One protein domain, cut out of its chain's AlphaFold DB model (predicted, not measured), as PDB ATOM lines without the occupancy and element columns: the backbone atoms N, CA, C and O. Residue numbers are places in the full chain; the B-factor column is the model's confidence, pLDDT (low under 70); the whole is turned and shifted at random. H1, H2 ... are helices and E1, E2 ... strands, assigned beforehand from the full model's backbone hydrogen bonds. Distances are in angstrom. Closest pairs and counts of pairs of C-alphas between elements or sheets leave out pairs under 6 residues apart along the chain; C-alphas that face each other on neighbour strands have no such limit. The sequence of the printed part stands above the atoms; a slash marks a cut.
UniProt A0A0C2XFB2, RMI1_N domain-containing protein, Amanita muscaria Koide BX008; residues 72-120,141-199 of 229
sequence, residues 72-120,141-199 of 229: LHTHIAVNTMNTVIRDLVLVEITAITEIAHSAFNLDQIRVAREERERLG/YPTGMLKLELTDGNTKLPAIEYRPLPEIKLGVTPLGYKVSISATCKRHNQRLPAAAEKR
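AT A GLANCE: This is residues 72 to 120 and 141 to 199 of the 229 residues of the protein "RMI1_N domain-containing protein" of Amanita muscaria Koide BX008 (UniProt A0A0C2XFB2). Little regular structure: a small, strongly twisted sheet of four strands sits amid long loops, and H1 is an arm reaching away, its residues 114 to 120 standing free. The printed part has 108 residues, 43 in named elements, mixed, in the order E1, H1, E2, E3, E4; the sheet runs E3, E2, E1, E4, antiparallel. It is only just compact, close to loose, radius of gyration of the C-alphas 15.4 A, spanning 49 by 29 by 24 A.

HOW THE PARTS SIT: Start at E1, residues 89 to 98, which bends by 68 degrees at residue 94. H1, residues 103 to 120, is not on the sheet; its O i to N i+4 pairs are all within hydrogen-bond range. Beside E1's residues 92 to 98 find antiparallel E2, residues 146 to 151, with N 94 and O 149 2.9 A apart. E2 forms a hairpin with E3, residues 156 to 160: N 150 and O 157, 2.9 A. Beside E1's residues 89 to 92 find antiparallel E4, residues 178 to 181: N 91 and O 179, 2.8 A.

IN THESE COORDINATES: Find C-alpha 89 at (22.800, 42.283, 22.531); E1 runs 23.7 A. H1 runs 25.4 A, E2 15.8 A, E3 13.4 A, and E4 9.9 A to C-alpha 181 at (26.529, 40.868, 25.998).

THE WHOLE: The farthest C-alphas, Met 81 and Leu 119, are 50.6 A apart. Residues 121 to 140 are cut out, C-alphas 120 and 141 lying 19.3 A apart. E3 to E4 is a long link. The model's pLDDT is under 70 at residues 77, 79 to 82, 120 and 183 to 199.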
ATOM      1  N   LEU A  72      23.579  41.502  16.072       90.19
ATOM      2  CA  LEU A  72      25.003  41.616  15.804       90.19
ATOM      3  C   LEU A  72      25.251  42.239  14.425       90.19
ATOM      4  O   LEU A  72      24.506  42.053  13.464       90.19
ATOM      5  N   HIS A  73      26.366  42.956  14.299       85.12
ATOM      6  CA  HIS A  73      26.792  43.474  13.003       85.12
ATOM      7  C   HIS A  73      27.154  42.322  12.053       85.12
ATOM      8  O   HIS A  73      27.938  41.447  12.414       85.12
ATOM      9  N   THR A  74      26.678  42.372  10.808       77.75
ATOM     10  CA  THR A  74      26.898  41.333   9.777       77.75
ATOM     11  C   THR A  74      28.372  40.983   9.548       77.75
ATOM     12  O   THR A  74      28.709  39.849   9.224       77.75
ATOM     13  N   HIS A  75      29.275  41.943   9.751       74.81
ATOM     14  CA  HIS A  75      30.717  41.760   9.568       74.81
ATOM     15  C   HIS A  75      31.481  41.490  10.870       74.81
ATOM     16  O   HIS A  75      32.710  41.514  10.878       74.81
ATOM     17  N   ILE A  76      30.793  41.225  11.986       76.69
ATOM     18  CA  ILE A  76      31.451  41.038  13.286       76.69
ATOM     19  C   ILE A  76      32.397  39.827  13.296       76.69
ATOM     20  O   ILE A  76      33.480  39.880  13.886       76.69
ATOM     21  N   ALA A  77      32.033  38.767  12.575       69.88
ATOM     22  CA  ALA A  77      32.825  37.548  12.464       69.88
ATOM     23  C   ALA A  77      34.041  37.688  11.530       69.88
ATOM     24  O   ALA A  77      34.912  36.819  11.528       69.88
ATOM     25  N   VAL A  78      34.151  38.779  10.760       74.88
ATOM     26  CA  VAL A  78      35.267  38.977   9.829       74.88
ATOM     27  C   VAL A  78      36.554  39.214  10.624       74.88
ATOM     28  O   VAL A  78      36.645  40.127  11.447       74.88
ATOM     29  N   ASN A  79      37.563  38.372  10.386       64.19
ATOM     30  CA  ASN A  79      38.793  38.312  11.187       64.19
ATOM     31  C   ASN A  79      39.711  39.543  11.028       64.19
ATOM     32  O   ASN A  79      40.677  39.705  11.764       64.19
ATOM     33  N   THR A  80      39.424  40.423  10.068       62.09
ATOM     34  CA  THR A  80      40.262  41.582   9.730       62.09
ATOM     35  C   THR A  80      39.848  42.879  10.429       62.09
ATOM     36  O   THR A  80      40.554  43.876  10.302       62.09
ATOM     37  N   MET A  81      38.733  42.900  11.175       61.66
ATOM     38  CA  MET A  81      38.187  44.127  11.771       61.66
ATOM     39  C   MET A  81      38.057  44.051  13.295       61.66
ATOM     40  O   MET A  81      37.474  43.121  13.846       61.66
ATOM     41  N   ASN A  82      38.535  45.078  14.000       69.12
ATOM     42  CA  ASN A  82      38.272  45.247  15.429       69.12
ATOM     43  C   ASN A  82      36.905  45.903  15.638       69.12
ATOM     44  O   ASN A  82      36.798  47.123  15.732       69.12
ATOM     45  N   THR A  83      35.862  45.079  15.718       71.00
ATOM     46  CA  THR A  83      34.503  45.534  16.022       71.00
ATOM     47  C   THR A  83      34.275  45.523  17.528       71.00
ATOM     48  O   THR A  83      34.580  44.540  18.203       71.00
ATOM     49  N   VAL A  84      33.739  46.623  18.053       76.75
ATOM     50  CA  VAL A  84      33.279  46.729  19.441       76.75
ATOM     51  C   VAL A  84      31.759  46.668  19.421       76.75
ATOM     52  O   VAL A  84      31.126  47.486  18.756       76.75
ATOM     53  N   ILE A  85      31.183  45.709  20.139       83.56
ATOM     54  CA  ILE A  85      29.739  45.663  20.395       83.56
ATOM     55  C   ILE A  85      29.437  46.826  21.333       83.56
ATOM     56  O   ILE A  85      30.060  46.905  22.380       83.56
ATOM     57  N   ARG A  86      28.586  47.779  20.945       80.31
ATOM     58  CA  ARG A  86      28.319  48.988  21.752       80.31
ATOM     59  C   ARG A  86      27.048  48.897  22.583       80.31
ATOM     60  O   ARG A  86      26.985  49.488  23.656       80.31
ATOM     61  N   ASP A  87      26.083  48.144  22.091       85.00
ATOM     62  CA  ASP A  87      24.770  48.015  22.703       85.00
ATOM     63  C   ASP A  87      24.669  46.685  23.451       85.00
ATOM     64  O   ASP A  87      25.491  45.787  23.248       85.00
ATOM     65  N   LEU A  88      23.668  46.560  24.319       90.81
ATOM     66  CA  LEU A  88      23.302  45.272  24.894       90.81
ATOM     67  C   LEU A  88      22.713  44.399  23.777       90.81
ATOM     68  O   LEU A  88      21.766  44.811  23.112       90.81
ATOM     69  N   VAL A  89      23.286  43.225  23.545       93.69
ATOM     70  CA  VAL A  89      22.800  42.283  22.531       93.69
ATOM     71  C   VAL A  89      22.475  40.965  23.211       93.69
ATOM     72  O   VAL A  89      23.348  40.375  23.849       93.69
ATOM     73  N   LEU A  90      21.233  40.512  23.073       95.81
ATOM     74  CA  LEU A  90      20.831  39.166  23.448       95.81
ATOM     75  C   LEU A  90      21.367  38.191  22.401       95.81
ATOM     76  O   LEU A  90      21.131  38.351  21.204       95.81
ATOM     77  N   VAL A  91      22.107  37.193  22.863       96.38
ATOM     78  CA  VAL A  91      22.646  36.120  22.034       96.38
ATOM     79  C   VAL A  91      22.324  34.767  22.647       96.38
ATOM     80  O   VAL A  91      22.068  34.637  23.840       96.38
ATOM     81  N   GLU A  92      22.366  33.750  21.813       97.19
ATOM     82  CA  GLU A  92      22.146  32.357  22.137       97.19
ATOM     83  C   GLU A  92      23.451  31.577  22.001       97.19
ATOM     84  O   GLU A  92      24.203  31.767  21.043       97.19
ATOM     85  N   ILE A  93      23.720  30.686  22.954       97.19
ATOM     86  CA  ILE A  93      24.856  29.769  22.904       97.19
ATOM     87  C   ILE A  93      24.487  28.557  22.046       97.19
ATOM     88  O   ILE A  93      23.692  27.713  22.459       97.19
ATOM     89  N   THR A  94      25.117  28.431  20.881       97.31
ATOM     90  CA  THR A  94      24.920  27.291  19.972       97.31
ATOM     91  C   THR A  94      25.959  26.194  20.165       97.31
ATOM     92  O   THR A  94      25.697  25.039  19.840       97.31
ATOM     93  N   ALA A  95      27.134  26.527  20.708       96.62
ATOM     94  CA  ALA A  95      28.158  25.547  21.050       96.62
ATOM     95  C   ALA A  95      29.019  26.003  22.232       96.62
ATOM     96  O   ALA A  95      29.348  27.184  22.361       96.62
ATOM     97  N   ILE A  96      29.439  25.037  23.054       95.44
ATOM     98  CA  ILE A  96      30.389  25.214  24.157       95.44
ATOM     99  C   ILE A  96      31.509  24.193  23.972       95.44
ATOM    100  O   ILE A  96      31.255  23.008  23.760       95.44
ATOM    101  N   THR A  97      32.760  24.628  24.048       93.94
ATOM    102  CA  THR A  97      33.923  23.742  23.946       93.94
ATOM    103  C   THR A  97      34.982  24.175  24.941       93.94
ATOM    104  O   THR A  97      35.356  25.342  24.965       93.94
ATOM    105  N   GLU A  98      35.500  23.243  25.736       93.56
ATOM    106  CA  GLU A  98      36.703  23.503  26.525       93.56
ATOM    107  C   GLU A  98      37.945  23.373  25.628       93.56
ATOM    108  O   GLU A  98      38.155  22.337  24.999       93.56
ATOM    109  N   ILE A  99      38.749  24.436  25.551       94.00
ATOM    110  CA  ILE A  99      39.978  24.511  24.756       94.00
ATOM    111  C   ILE A  99      41.268  24.510  25.590       94.00
ATOM    112  O   ILE A  99      42.345  24.408  25.005       94.00
ATOM    113  N   ALA A 100      41.209  24.602  26.924       93.06
ATOM    114  CA  ALA A 100      42.420  24.563  27.761       93.06
ATOM    115  C   ALA A 100      42.906  23.139  28.094       93.06
ATOM    116  O   ALA A 100      44.064  22.957  28.474       93.06
ATOM    117  N   HIS A 101      42.040  22.132  27.955       92.38
ATOM    118  CA  HIS A 101      42.337  20.730  28.257       92.38
ATOM    119  C   HIS A 101      42.331  19.880  26.982       92.38
ATOM    120  O   HIS A 101      41.684  20.212  25.991       92.38
ATOM    121  N   SER A 102      43.073  18.769  26.989       93.25
ATOM    122  CA  SER A 102      43.138  17.881  25.827       93.25
ATOM    123  C   SER A 102      41.803  17.169  25.593       93.25
ATOM    124  O   SER A 102      41.148  16.722  26.536       93.25
ATOM    125  N   ALA A 103      41.438  16.986  24.320       90.56
ATOM    126  CA  ALA A 103      40.230  16.253  23.934       90.56
ATOM    127  C   ALA A 103      40.202  14.827  24.512       90.56
ATOM    128  O   ALA A 103      39.147  14.340  24.894       90.56
ATOM    129  N   PHE A 104      41.371  14.192  24.645       92.56
ATOM    130  CA  PHE A 104      41.505  12.875  25.268       92.56
ATOM    131  C   PHE A 104      41.114  12.876  26.754       92.56
ATOM    132  O   PHE A 104      40.433  11.963  27.203       92.56
ATOM    133  N   ASN A 105      41.502  13.904  27.518       91.81
ATOM    134  CA  ASN A 105      41.104  14.034  28.923       91.81
ATOM    135  C   ASN A 105      39.587  14.267  29.039       91.81
ATOM    136  O   ASN A 105      38.908  13.597  29.814       91.81
ATOM    137  N   LEU A 106      39.038  15.152  28.199       92.06
ATOM    138  CA  LEU A 106      37.595  15.398  28.157       92.06
ATOM    139  C   LEU A 106      36.802  14.131  27.799       92.06
ATOM    140  O   LEU A 106      35.778  13.869  28.422       92.06
ATOM    141  N   ASP A 107      37.283  13.322  26.852       92.81
ATOM    142  CA  ASP A 107      36.625  12.070  26.471       92.81
ATOM    143  C   ASP A 107      36.691  11.012  27.581       92.81
ATOM    144  O   ASP A 107      35.690  10.355  27.841       92.81
ATOM    145  N   GLN A 108      37.799  10.906  28.324       93.12
ATOM    146  CA  GLN A 108      37.850  10.027  29.504       93.12
ATOM    147  C   GLN A 108      36.793  10.400  30.548       93.12
ATOM    148  O   GLN A 108      36.127   9.523  31.095       93.12
ATOM    149  N   ILE A 109      36.607  11.699  30.806       91.25
ATOM    150  CA  ILE A 109      35.569  12.182  31.726       91.25
ATOM    151  C   ILE A 109      34.175  11.879  31.168       91.25
ATOM    152  O   ILE A 109      33.303  11.454  31.922       91.25
ATOM    153  N   ARG A 110      33.968  12.066  29.859       91.62
ATOM    154  CA  ARG A 110      32.707  11.736  29.182       91.62
ATOM    155  C   ARG A 110      32.368  10.254  29.330       91.62
ATOM    156  O   ARG A 110      31.273   9.942  29.779       91.62
ATOM    157  N   VAL A 111      33.310   9.365  29.015       92.00
ATOM    158  CA  VAL A 111      33.141   7.908  29.136       92.00
ATOM    159  C   VAL A 111      32.863   7.511  30.585       92.00
ATOM    160  O   VAL A 111      31.960   6.723  30.833       92.00
ATOM    161  N   ALA A 112      33.572   8.094  31.557       88.88
ATOM    162  CA  ALA A 112      33.322   7.822  32.972       88.88
ATOM    163  C   ALA A 112      31.921   8.270  33.432       88.88
ATOM    164  O   ALA A 112      31.320   7.612  34.277       88.88
ATOM    165  N   ARG A 113      31.385   9.373  32.890       88.38
ATOM    166  CA  ARG A 113      30.000   9.803  33.150       88.38
ATOM    167  C   ARG A 113      28.985   8.853  32.527       88.38
ATOM    168  O   ARG A 113      28.068   8.431  33.217       88.38
ATOM    169  N   GLU A 114      29.185   8.501  31.262       88.62
ATOM    170  CA  GLU A 114      28.307   7.599  30.509       88.62
ATOM    171  C   GLU A 114      28.240   6.205  31.157       88.62
ATOM    172  O   GLU A 114      27.161   5.636  31.310       88.62
ATOM    173  N   GLU A 115      29.379   5.681  31.620       87.00
ATOM    174  CA  GLU A 115      29.444   4.406  32.339       87.00
ATOM    175  C   GLU A 115      28.642   4.450  33.648       87.00
ATOM    176  O   GLU A 115      27.873   3.532  33.926       87.00
ATOM    177  N   ARG A 116      28.754   5.538  34.420       82.94
ATOM    178  CA  ARG A 116      27.974   5.718  35.655       82.94
ATOM    179  C   ARG A 116      26.489   5.891  35.399       82.94
ATOM    180  O   ARG A 116      25.686   5.320  36.122       82.94
ATOM    181  N   GLU A 117      26.107   6.656  34.381       83.12
ATOM    182  CA  GLU A 117      24.700   6.809  33.999       83.12
ATOM    183  C   GLU A 117      24.092   5.455  33.615       83.12
ATOM    184  O   GLU A 117      22.983   5.137  34.041       83.12
ATOM    185  N   ARG A 118      24.851   4.616  32.896       83.00
ATOM    186  CA  ARG A 118      24.442   3.250  32.552       83.00
ATOM    187  C   ARG A 118      24.300   2.351  33.783       83.00
ATOM    188  O   ARG A 118      23.324   1.608  33.879       83.00
ATOM    189  N   LEU A 119      25.252   2.400  34.712       76.94
ATOM    190  CA  LEU A 119      25.225   1.594  35.940       76.94
ATOM    191  C   LEU A 119      24.123   2.057  36.905       76.94
ATOM    192  O   LEU A 119      23.396   1.225  37.439       76.94
ATOM    193  N   GLY A 120      23.929   3.368  37.055       66.50
ATOM    194  CA  GLY A 120      22.885   3.967  37.891       66.50
ATOM    195  C   GLY A 120      21.462   3.826  37.339       66.50
ATOM    196  O   GLY A 120      20.513   3.896  38.105       66.50
ATOM    197  N   TYR A 141      33.653  18.120  34.401       88.50
ATOM    198  CA  TYR A 141      34.531  18.613  33.342       88.50
ATOM    199  C   TYR A 141      35.416  19.734  33.900       88.50
ATOM    200  O   TYR A 141      34.915  20.581  34.651       88.50
ATOM    201  N   PRO A 142      36.715  19.754  33.568       86.44
ATOM    202  CA  PRO A 142      37.588  20.831  33.986       86.44
ATOM    203  C   PRO A 142      37.170  22.137  33.301       86.44
ATOM    204  O   PRO A 142      36.775  22.152  32.136       86.44
ATOM    205  N   THR A 143      37.264  23.239  34.038       78.69
ATOM    206  CA  THR A 143      36.962  24.588  33.546       78.69
ATOM    207  C   THR A 143      38.261  25.377  33.443       78.69
ATOM    208  O   THR A 143      38.732  25.924  34.441       78.69
ATOM    209  N   GLY A 144      38.879  25.383  32.265       84.81
ATOM    210  CA  GLY A 144      40.059  26.192  31.979       84.81
ATOM    211  C   GLY A 144      39.734  27.413  31.127       84.81
ATOM    212  O   GLY A 144      39.956  28.537  31.571       84.81
ATOM    213  N   MET A 145      39.241  27.204  29.903       92.69
ATOM    214  CA  MET A 145      38.931  28.294  28.979       92.69
ATOM    215  C   MET A 145      37.867  27.874  27.969       92.69
ATOM    216  O   MET A 145      38.150  27.187  26.992       92.69
ATOM    217  N   LEU A 146      36.640  28.345  28.139       94.31
ATOM    218  CA  LEU A 146      35.560  28.022  27.221       94.31
ATOM    219  C   LEU A 146      35.666  28.818  25.915       94.31
ATOM    220  O   LEU A 146      35.733  30.049  25.888       94.31
ATOM    221  N   LYS A 147      35.612  28.098  24.800       94.38
ATOM    222  CA  LYS A 147      35.264  28.629  23.487       94.38
ATOM    223  C   LYS A 147      33.759  28.470  23.289       94.38
ATOM    224  O   LYS A 147      33.229  27.368  23.416       94.38
ATOM    225  N   LEU A 148      33.093  29.566  22.958       95.50
ATOM    226  CA  LEU A 148      31.654  29.628  22.729       95.50
ATOM    227  C   LEU A 148      31.379  29.975  21.265       95.50
ATOM    228  O   LEU A 148      32.074  30.805  20.672       95.50
ATOM    229  N   GLU A 149      30.345  29.374  20.691       95.75
ATOM    230  CA  GLU A 149      29.703  29.889  19.483       95.75
ATOM    231  C   GLU A 149      28.402  30.568  19.903       95.75
ATOM    232  O   GLU A 149      27.536  29.942  20.511       95.75
ATOM    233  N   LEU A 150      28.317  31.874  19.646       95.44
ATOM    234  CA  LEU A 150      27.170  32.706  19.990       95.44
ATOM    235  C   LEU A 150      26.412  33.073  18.716       95.44
ATOM    236  O   LEU A 150      27.028  33.241  17.664       95.44
ATOM    237  N   THR A 151      25.103  33.268  18.797       95.75
ATOM    238  CA  THR A 151      24.314  33.796  17.681       95.75
ATOM    239  C   THR A 151      23.227  34.749  18.147       95.75
ATOM    240  O   THR A 151      22.679  34.570  19.221       95.75
ATOM    241  N   ASP A 152      22.897  35.759  17.350       95.06
ATOM    242  CA  ASP A 152      21.683  36.568  17.532       95.06
ATOM    243  C   ASP A 152      20.467  35.978  16.798       95.06
ATOM    244  O   ASP A 152      19.488  36.682  16.604       95.06
ATOM    245  N   GLY A 153      20.552  34.725  16.333       95.25
ATOM    246  CA  GLY A 153      19.545  34.063  15.500       95.25
ATOM    247  C   GLY A 153      19.910  34.022  14.016       95.25
ATOM    248  O   GLY A 153      19.488  33.113  13.307       95.25
ATOM    249  N   ASN A 154      20.759  34.943  13.546       93.50
ATOM    250  CA  ASN A 154      21.108  35.045  12.126       93.50
ATOM    251  C   ASN A 154      22.624  35.110  11.874       93.50
ATOM    252  O   ASN A 154      23.148  34.526  10.925       93.50
ATOM    253  N   THR A 155      23.356  35.814  12.727       92.81
ATOM    254  CA  THR A 155      24.803  36.006  12.661       92.81
ATOM    255  C   THR A 155      25.475  35.180  13.747       92.81
ATOM    256  O   THR A 155      25.076  35.219  14.909       92.81
ATOM    257  N   LYS A 156      26.536  34.453  13.390       92.25
ATOM    258  CA  LYS A 156      27.350  33.691  14.343       92.25
ATOM    259  C   LYS A 156      28.581  34.483  14.770       92.25
ATOM    260  O   LYS A 156      29.247  35.110  13.946       92.25
ATOM    261  N   LEU A 157      28.914  34.418  16.052       91.69
ATOM    262  CA  LEU A 157      30.046  35.084  16.676       91.69
ATOM    263  C   LEU A 157      30.855  34.062  17.489       91.69
ATOM    264  O   LEU A 157      30.406  33.633  18.553       91.69
ATOM    265  N   PRO A 158      32.065  33.688  17.040       91.94
ATOM    266  CA  PRO A 158      32.963  32.891  17.861       91.94
ATOM    267  C   PRO A 158      33.539  33.749  18.997       91.94
ATOM    268  O   PRO A 158      34.149  34.797  18.755       91.94
ATOM    269  N   ALA A 159      33.402  33.277  20.232       90.88
ATOM    270  CA  ALA A 159      33.890  33.939  21.432       90.88
ATOM    271  C   ALA A 159      34.798  33.015  22.255       90.88
ATOM    272  O   ALA A 159      34.685  31.792  22.201       90.88
ATOM    273  N   ILE A 160      35.717  33.615  23.011       91.25
ATOM    274  CA  ILE A 160      36.537  32.912  24.001       91.25
ATOM    275  C   ILE A 160      36.376  33.616  25.343       91.25
ATOM    276  O   ILE A 160      36.367  34.850  25.439       91.25
ATOM    277  N   GLU A 161      36.242  32.796  26.371       90.56
ATOM    278  CA  GLU A 161      36.264  33.176  27.766       90.56
ATOM    279  C   GLU A 161      37.605  33.826  28.131       90.56
ATOM    280  O   GLU A 161      38.669  33.215  28.052       90.56
ATOM    281  N   TYR A 162      37.567  35.093  28.547       86.56
ATOM    282  CA  TYR A 162      38.773  35.758  29.045       86.56
ATOM    283  C   TYR A 162      39.073  35.412  30.499       86.56
ATOM    284  O   TYR A 162      40.226  35.290  30.914       86.56
ATOM    285  N   ARG A 163      38.004  35.387  31.291       88.06
ATOM    286  CA  ARG A 163      37.989  35.165  32.727       88.06
ATOM    287  C   ARG A 163      36.920  34.122  33.008       88.06
ATOM    288  O   ARG A 163      35.901  34.188  32.324       88.06
ATOM    289  N   PRO A 164      37.124  33.262  34.018       87.19
ATOM    290  CA  PRO A 164      36.141  32.261  34.401       87.19
ATOM    291  C   PRO A 164      34.729  32.854  34.537       87.19
ATOM    292  O   PRO A 164      34.539  33.822  35.277       87.19
ATOM    293  N   LEU A 165      33.772  32.265  33.826       89.44
ATOM    294  CA  LEU A 165      32.342  32.540  33.825       89.44
ATOM    295  C   LEU A 165      31.668  31.430  34.640       89.44
ATOM    296  O   LEU A 165      31.340  30.375  34.096       89.44
ATOM    297  N   PRO A 166      31.483  31.612  35.959       88.06
ATOM    298  CA  PRO A 166      31.027  30.541  36.841       88.06
ATOM    299  C   PRO A 166      29.606  30.051  36.522       88.06
ATOM    300  O   PRO A 166      29.248  28.948  36.949       88.06
ATOM    301  N   GLU A 167      28.806  30.835  35.791       90.00
ATOM    302  CA  GLU A 167      27.465  30.436  35.350       90.00
ATOM    303  C   GLU A 167      27.481  29.490  34.138       90.00
ATOM    304  O   GLU A 167      26.552  28.698  33.976       90.00
ATOM    305  N   ILE A 168      28.526  29.526  33.301       92.31
ATOM    306  CA  ILE A 168      28.604  28.732  32.069       92.31
ATOM    307  C   ILE A 168      29.558  27.558  32.287       92.31
ATOM    308  O   ILE A 168      30.754  27.731  32.506       92.31
ATOM    309  N   LYS A 169      29.032  26.334  32.224       91.94
ATOM    310  CA  LYS A 169      29.775  25.104  32.522       91.94
ATOM    311  C   LYS A 169      29.553  24.056  31.444       91.94
ATOM    312  O   LYS A 169      28.418  23.719  31.108       91.94
ATOM    313  N   LEU A 170      30.651  23.478  30.958       91.19
ATOM    314  CA  LEU A 170      30.602  22.379  29.999       91.19
ATOM    315  C   LEU A 170      29.880  21.165  30.608       91.19
ATOM    316  O   LEU A 170      30.174  20.754  31.733       91.19
ATOM    317  N   GLY A 171      28.929  20.603  29.861       87.38
ATOM    318  CA  GLY A 171      28.124  19.458  30.295       87.38
ATOM    319  C   GLY A 171      27.094  19.768  31.386       87.38
ATOM    320  O   GLY A 171      26.581  18.832  31.989       87.38
ATOM    321  N   VAL A 172      26.828  21.049  31.674       91.00
ATOM    322  CA  VAL A 172      25.756  21.494  32.584       91.00
ATOM    323  C   VAL A 172      24.899  22.564  31.914       91.00
ATOM    324  O   VAL A 172      23.678  22.472  31.944       91.00
ATOM    325  N   THR A 173      25.518  23.575  31.298       94.00
ATOM    326  CA  THR A 173      24.784  24.620  30.578       94.00
ATOM    327  C   THR A 173      24.187  24.038  29.292       94.00
ATOM    328  O   THR A 173      24.947  23.502  28.477       94.00
ATOM    329  N   PRO A 174      22.860  24.128  29.091       94.88
ATOM    330  CA  PRO A 174      22.224  23.628  27.880       94.88
ATOM    331  C   PRO A 174      22.588  24.493  26.667       94.88
ATOM    332  O   PRO A 174      22.864  25.688  26.788       94.88
ATOM    333  N   LEU A 175      22.563  23.892  25.479       95.75
ATOM    334  CA  LEU A 175      22.571  24.663  24.235       95.75
ATOM    335  C   LEU A 175      21.230  25.390  24.084       95.75
ATOM    336  O   LEU A 175      20.217  24.939  24.613       95.75
ATOM    337  N   GLY A 176      21.232  26.533  23.405       96.19
ATOM    338  CA  GLY A 176      20.067  27.420  23.340       96.19
ATOM    339  C   GLY A 176      19.988  28.433  24.487       96.19
ATOM    340  O   GLY A 176      19.148  29.336  24.459       96.19
ATOM    341  N   TYR A 177      20.889  28.326  25.472       96.56
ATOM    342  CA  TYR A 177      20.964  29.241  26.606       96.56
ATOM    343  C   TYR A 177      21.216  30.682  26.148       96.56
ATOM    344  O   TYR A 177      22.091  30.938  25.315       96.56
ATOM    345  N   LYS A 178      20.451  31.625  26.703       96.56
ATOM    346  CA  LYS A 178      20.488  33.038  26.318       96.56
ATOM    347  C   LYS A 178      21.406  33.838  27.234       96.56
ATOM    348  O   LYS A 178      21.399  33.671  28.450       96.56
ATOM    349  N   VAL A 179      22.185  34.734  26.642       94.44
ATOM    350  CA  VAL A 179      23.135  35.601  27.342       94.44
ATOM    351  C   VAL A 179      23.060  36.997  26.748       94.44
ATOM    352  O   VAL A 179      23.053  37.163  25.533       94.44
ATOM    353  N   SER A 180      23.059  38.015  27.601       92.88
ATOM    354  CA  SER A 180      23.167  39.404  27.164       92.88
ATOM    355  C   SER A 180      24.624  39.856  27.213       92.88
ATOM    356  O   SER A 180      25.275  39.749  28.250       92.88
ATOM    357  N   ILE A 181      25.148  40.373  26.102       90.56
ATOM    358  CA  ILE A 181      26.529  40.868  25.998       90.56
ATOM    359  C   ILE A 181      26.552  42.381  25.751       90.56
ATOM    360  O   ILE A 181      25.760  42.893  24.963       90.56
ATOM    361  N   SER A 182      27.454  43.115  26.415       84.69
ATOM    362  CA  SER A 182      27.588  44.579  26.283       84.69
ATOM    363  C   SER A 182      29.053  45.064  26.257       84.69
ATOM    364  O   SER A 182      30.006  44.291  26.380       84.69
ATOM    365  N   ALA A 183      29.240  46.370  26.027       59.69
ATOM    366  CA  ALA A 183      30.386  47.005  25.365       59.69
ATOM    367  C   ALA A 183      31.771  47.023  26.022       59.69
ATOM    368  O   ALA A 183      32.637  47.811  25.629       59.69
ATOM    369  N   THR A 184      32.058  46.138  26.965       54.84
ATOM    370  CA  THR A 184      33.427  45.992  27.486       54.84
ATOM    371  C   THR A 184      34.274  44.961  26.728       54.84
ATOM    372  O   THR A 184      35.456  44.799  27.031       54.84
ATOM    373  N   CYS A 185      33.741  44.322  25.679       49.06
ATOM    374  CA  CYS A 185      34.483  43.365  24.854       49.06
ATOM    375  C   CYS A 185      35.349  44.091  23.797       49.06
ATOM    376  O   CYS A 185      34.932  44.325  22.662       49.06
ATOM    377  N   LYS A 186      36.567  44.512  24.176       42.72
ATOM    378  CA  LYS A 186      37.570  45.059  23.240       42.72
ATOM    379  C   LYS A 186      38.265  43.928  22.473       42.72
ATOM    380  O   LYS A 186      38.802  43.001  23.078       42.72
ATOM    381  N   ARG A 187      38.345  44.045  21.142       47.31
ATOM    382  CA  ARG A 187      39.092  43.109  20.284       47.31
ATOM    383  C   ARG A 187      40.599  43.435  20.309       47.31
ATOM    384  O   ARG A 187      41.085  44.332  19.624       47.31
ATOM    385  N   HIS A 188      41.334  42.682  21.122       39.97
ATOM    386  CA  HIS A 188      42.736  42.313  20.896       39.97
ATOM    387  C   HIS A 188      42.848  40.850  21.333       39.97
ATOM    388  O   HIS A 188      43.021  40.574  22.513       39.97
ATOM    389  N   ASN A 189      42.586  39.929  20.396       38.59
ATOM    390  CA  ASN A 189      42.419  38.491  20.644       38.59
ATOM    391  C   ASN A 189      41.474  38.146  21.811       38.59
ATOM    392  O   ASN A 189      41.912  37.886  22.926       38.59
ATOM    393  N   GLN A 190      40.174  38.145  21.477       53.53
ATOM    394  CA  GLN A 190      39.051  37.480  22.159       53.53
ATOM    395  C   GLN A 190      39.086  37.499  23.688       53.53
ATOM    396  O   GLN A 190      39.702  36.649  24.328       53.53
ATOM    397  N   ARG A 191      38.354  38.455  24.274       42.75
ATOM    398  CA  ARG A 191      38.161  38.518  25.717       42.75
ATOM    399  C   ARG A 191      36.753  38.980  26.095       42.75
ATOM    400  O   ARG A 191      36.488  40.177  26.043       42.75
ATOM    401  N   LEU A 192      35.879  38.058  26.509       49.38
ATOM    402  CA  LEU A 192      34.600  38.423  27.130       49.38
ATOM    403  C   LEU A 192      34.830  39.049  28.525       49.38
ATOM    404  O   LEU A 192      35.553  38.465  29.336       49.38
ATOM    405  N   PRO A 193      34.267  40.231  28.831       43.28
ATOM    406  CA  PRO A 193      34.255  40.785  30.183       43.28
ATOM    407  C   PRO A 193      33.252  40.036  31.077       43.28
ATOM    408  O   PRO A 193      32.221  39.563  30.614       43.28
ATOM    409  N   ALA A 194      33.556  39.970  32.374       42.38
ATOM    410  CA  ALA A 194      32.856  39.198  33.407       42.38
ATOM    411  C   ALA A 194      31.466  39.737  33.824       42.38
ATOM    412  O   ALA A 194      31.050  39.524  34.955       42.38
ATOM    413  N   ALA A 195      30.764  40.476  32.963       37.62
ATOM    414  CA  ALA A 195      29.465  41.062  33.293       37.62
ATOM    415  C   ALA A 195      28.337  40.303  32.581       37.62
ATOM    416  O   ALA A 195      27.717  40.824  31.656       37.62
ATOM    417  N   ALA A 196      28.103  39.061  33.004       40.84
ATOM    418  CA  ALA A 196      26.797  38.432  32.862       40.84
ATOM    419  C   ALA A 196      25.939  38.958  34.022       40.84
ATOM    420  O   ALA A 196      26.076  38.525  35.163       40.84
ATOM    421  N   GLU A 197      25.139  39.993  33.773       37.97
ATOM    422  CA  GLU A 197      24.212  40.504  34.783       37.97
ATOM    423  C   GLU A 197      23.028  39.535  34.889       37.97
ATOM    424  O   GLU A 197      22.289  39.330  33.924       37.97
ATOM    425  N   LYS A 198      22.899  38.895  36.057       34.72
ATOM    426  CA  LYS A 198      21.781  38.022  36.428       34.72
ATOM    427  C   LYS A 198      20.442  38.724  36.196       34.72
ATOM    428  O   LYS A 198      20.199  39.796  36.747       34.72
ATOM    429  N   ARG A 199      19.524  38.030  35.531       40.38
ATOM    430  CA  ARG A 199      18.104  38.063  35.894       40.38
ATOM    431  C   ARG A 199      17.763  36.688  36.443       40.38
ATOM    432  O   ARG A 199      17.651  35.732  35.688       40.38
TER     433      ARG A 199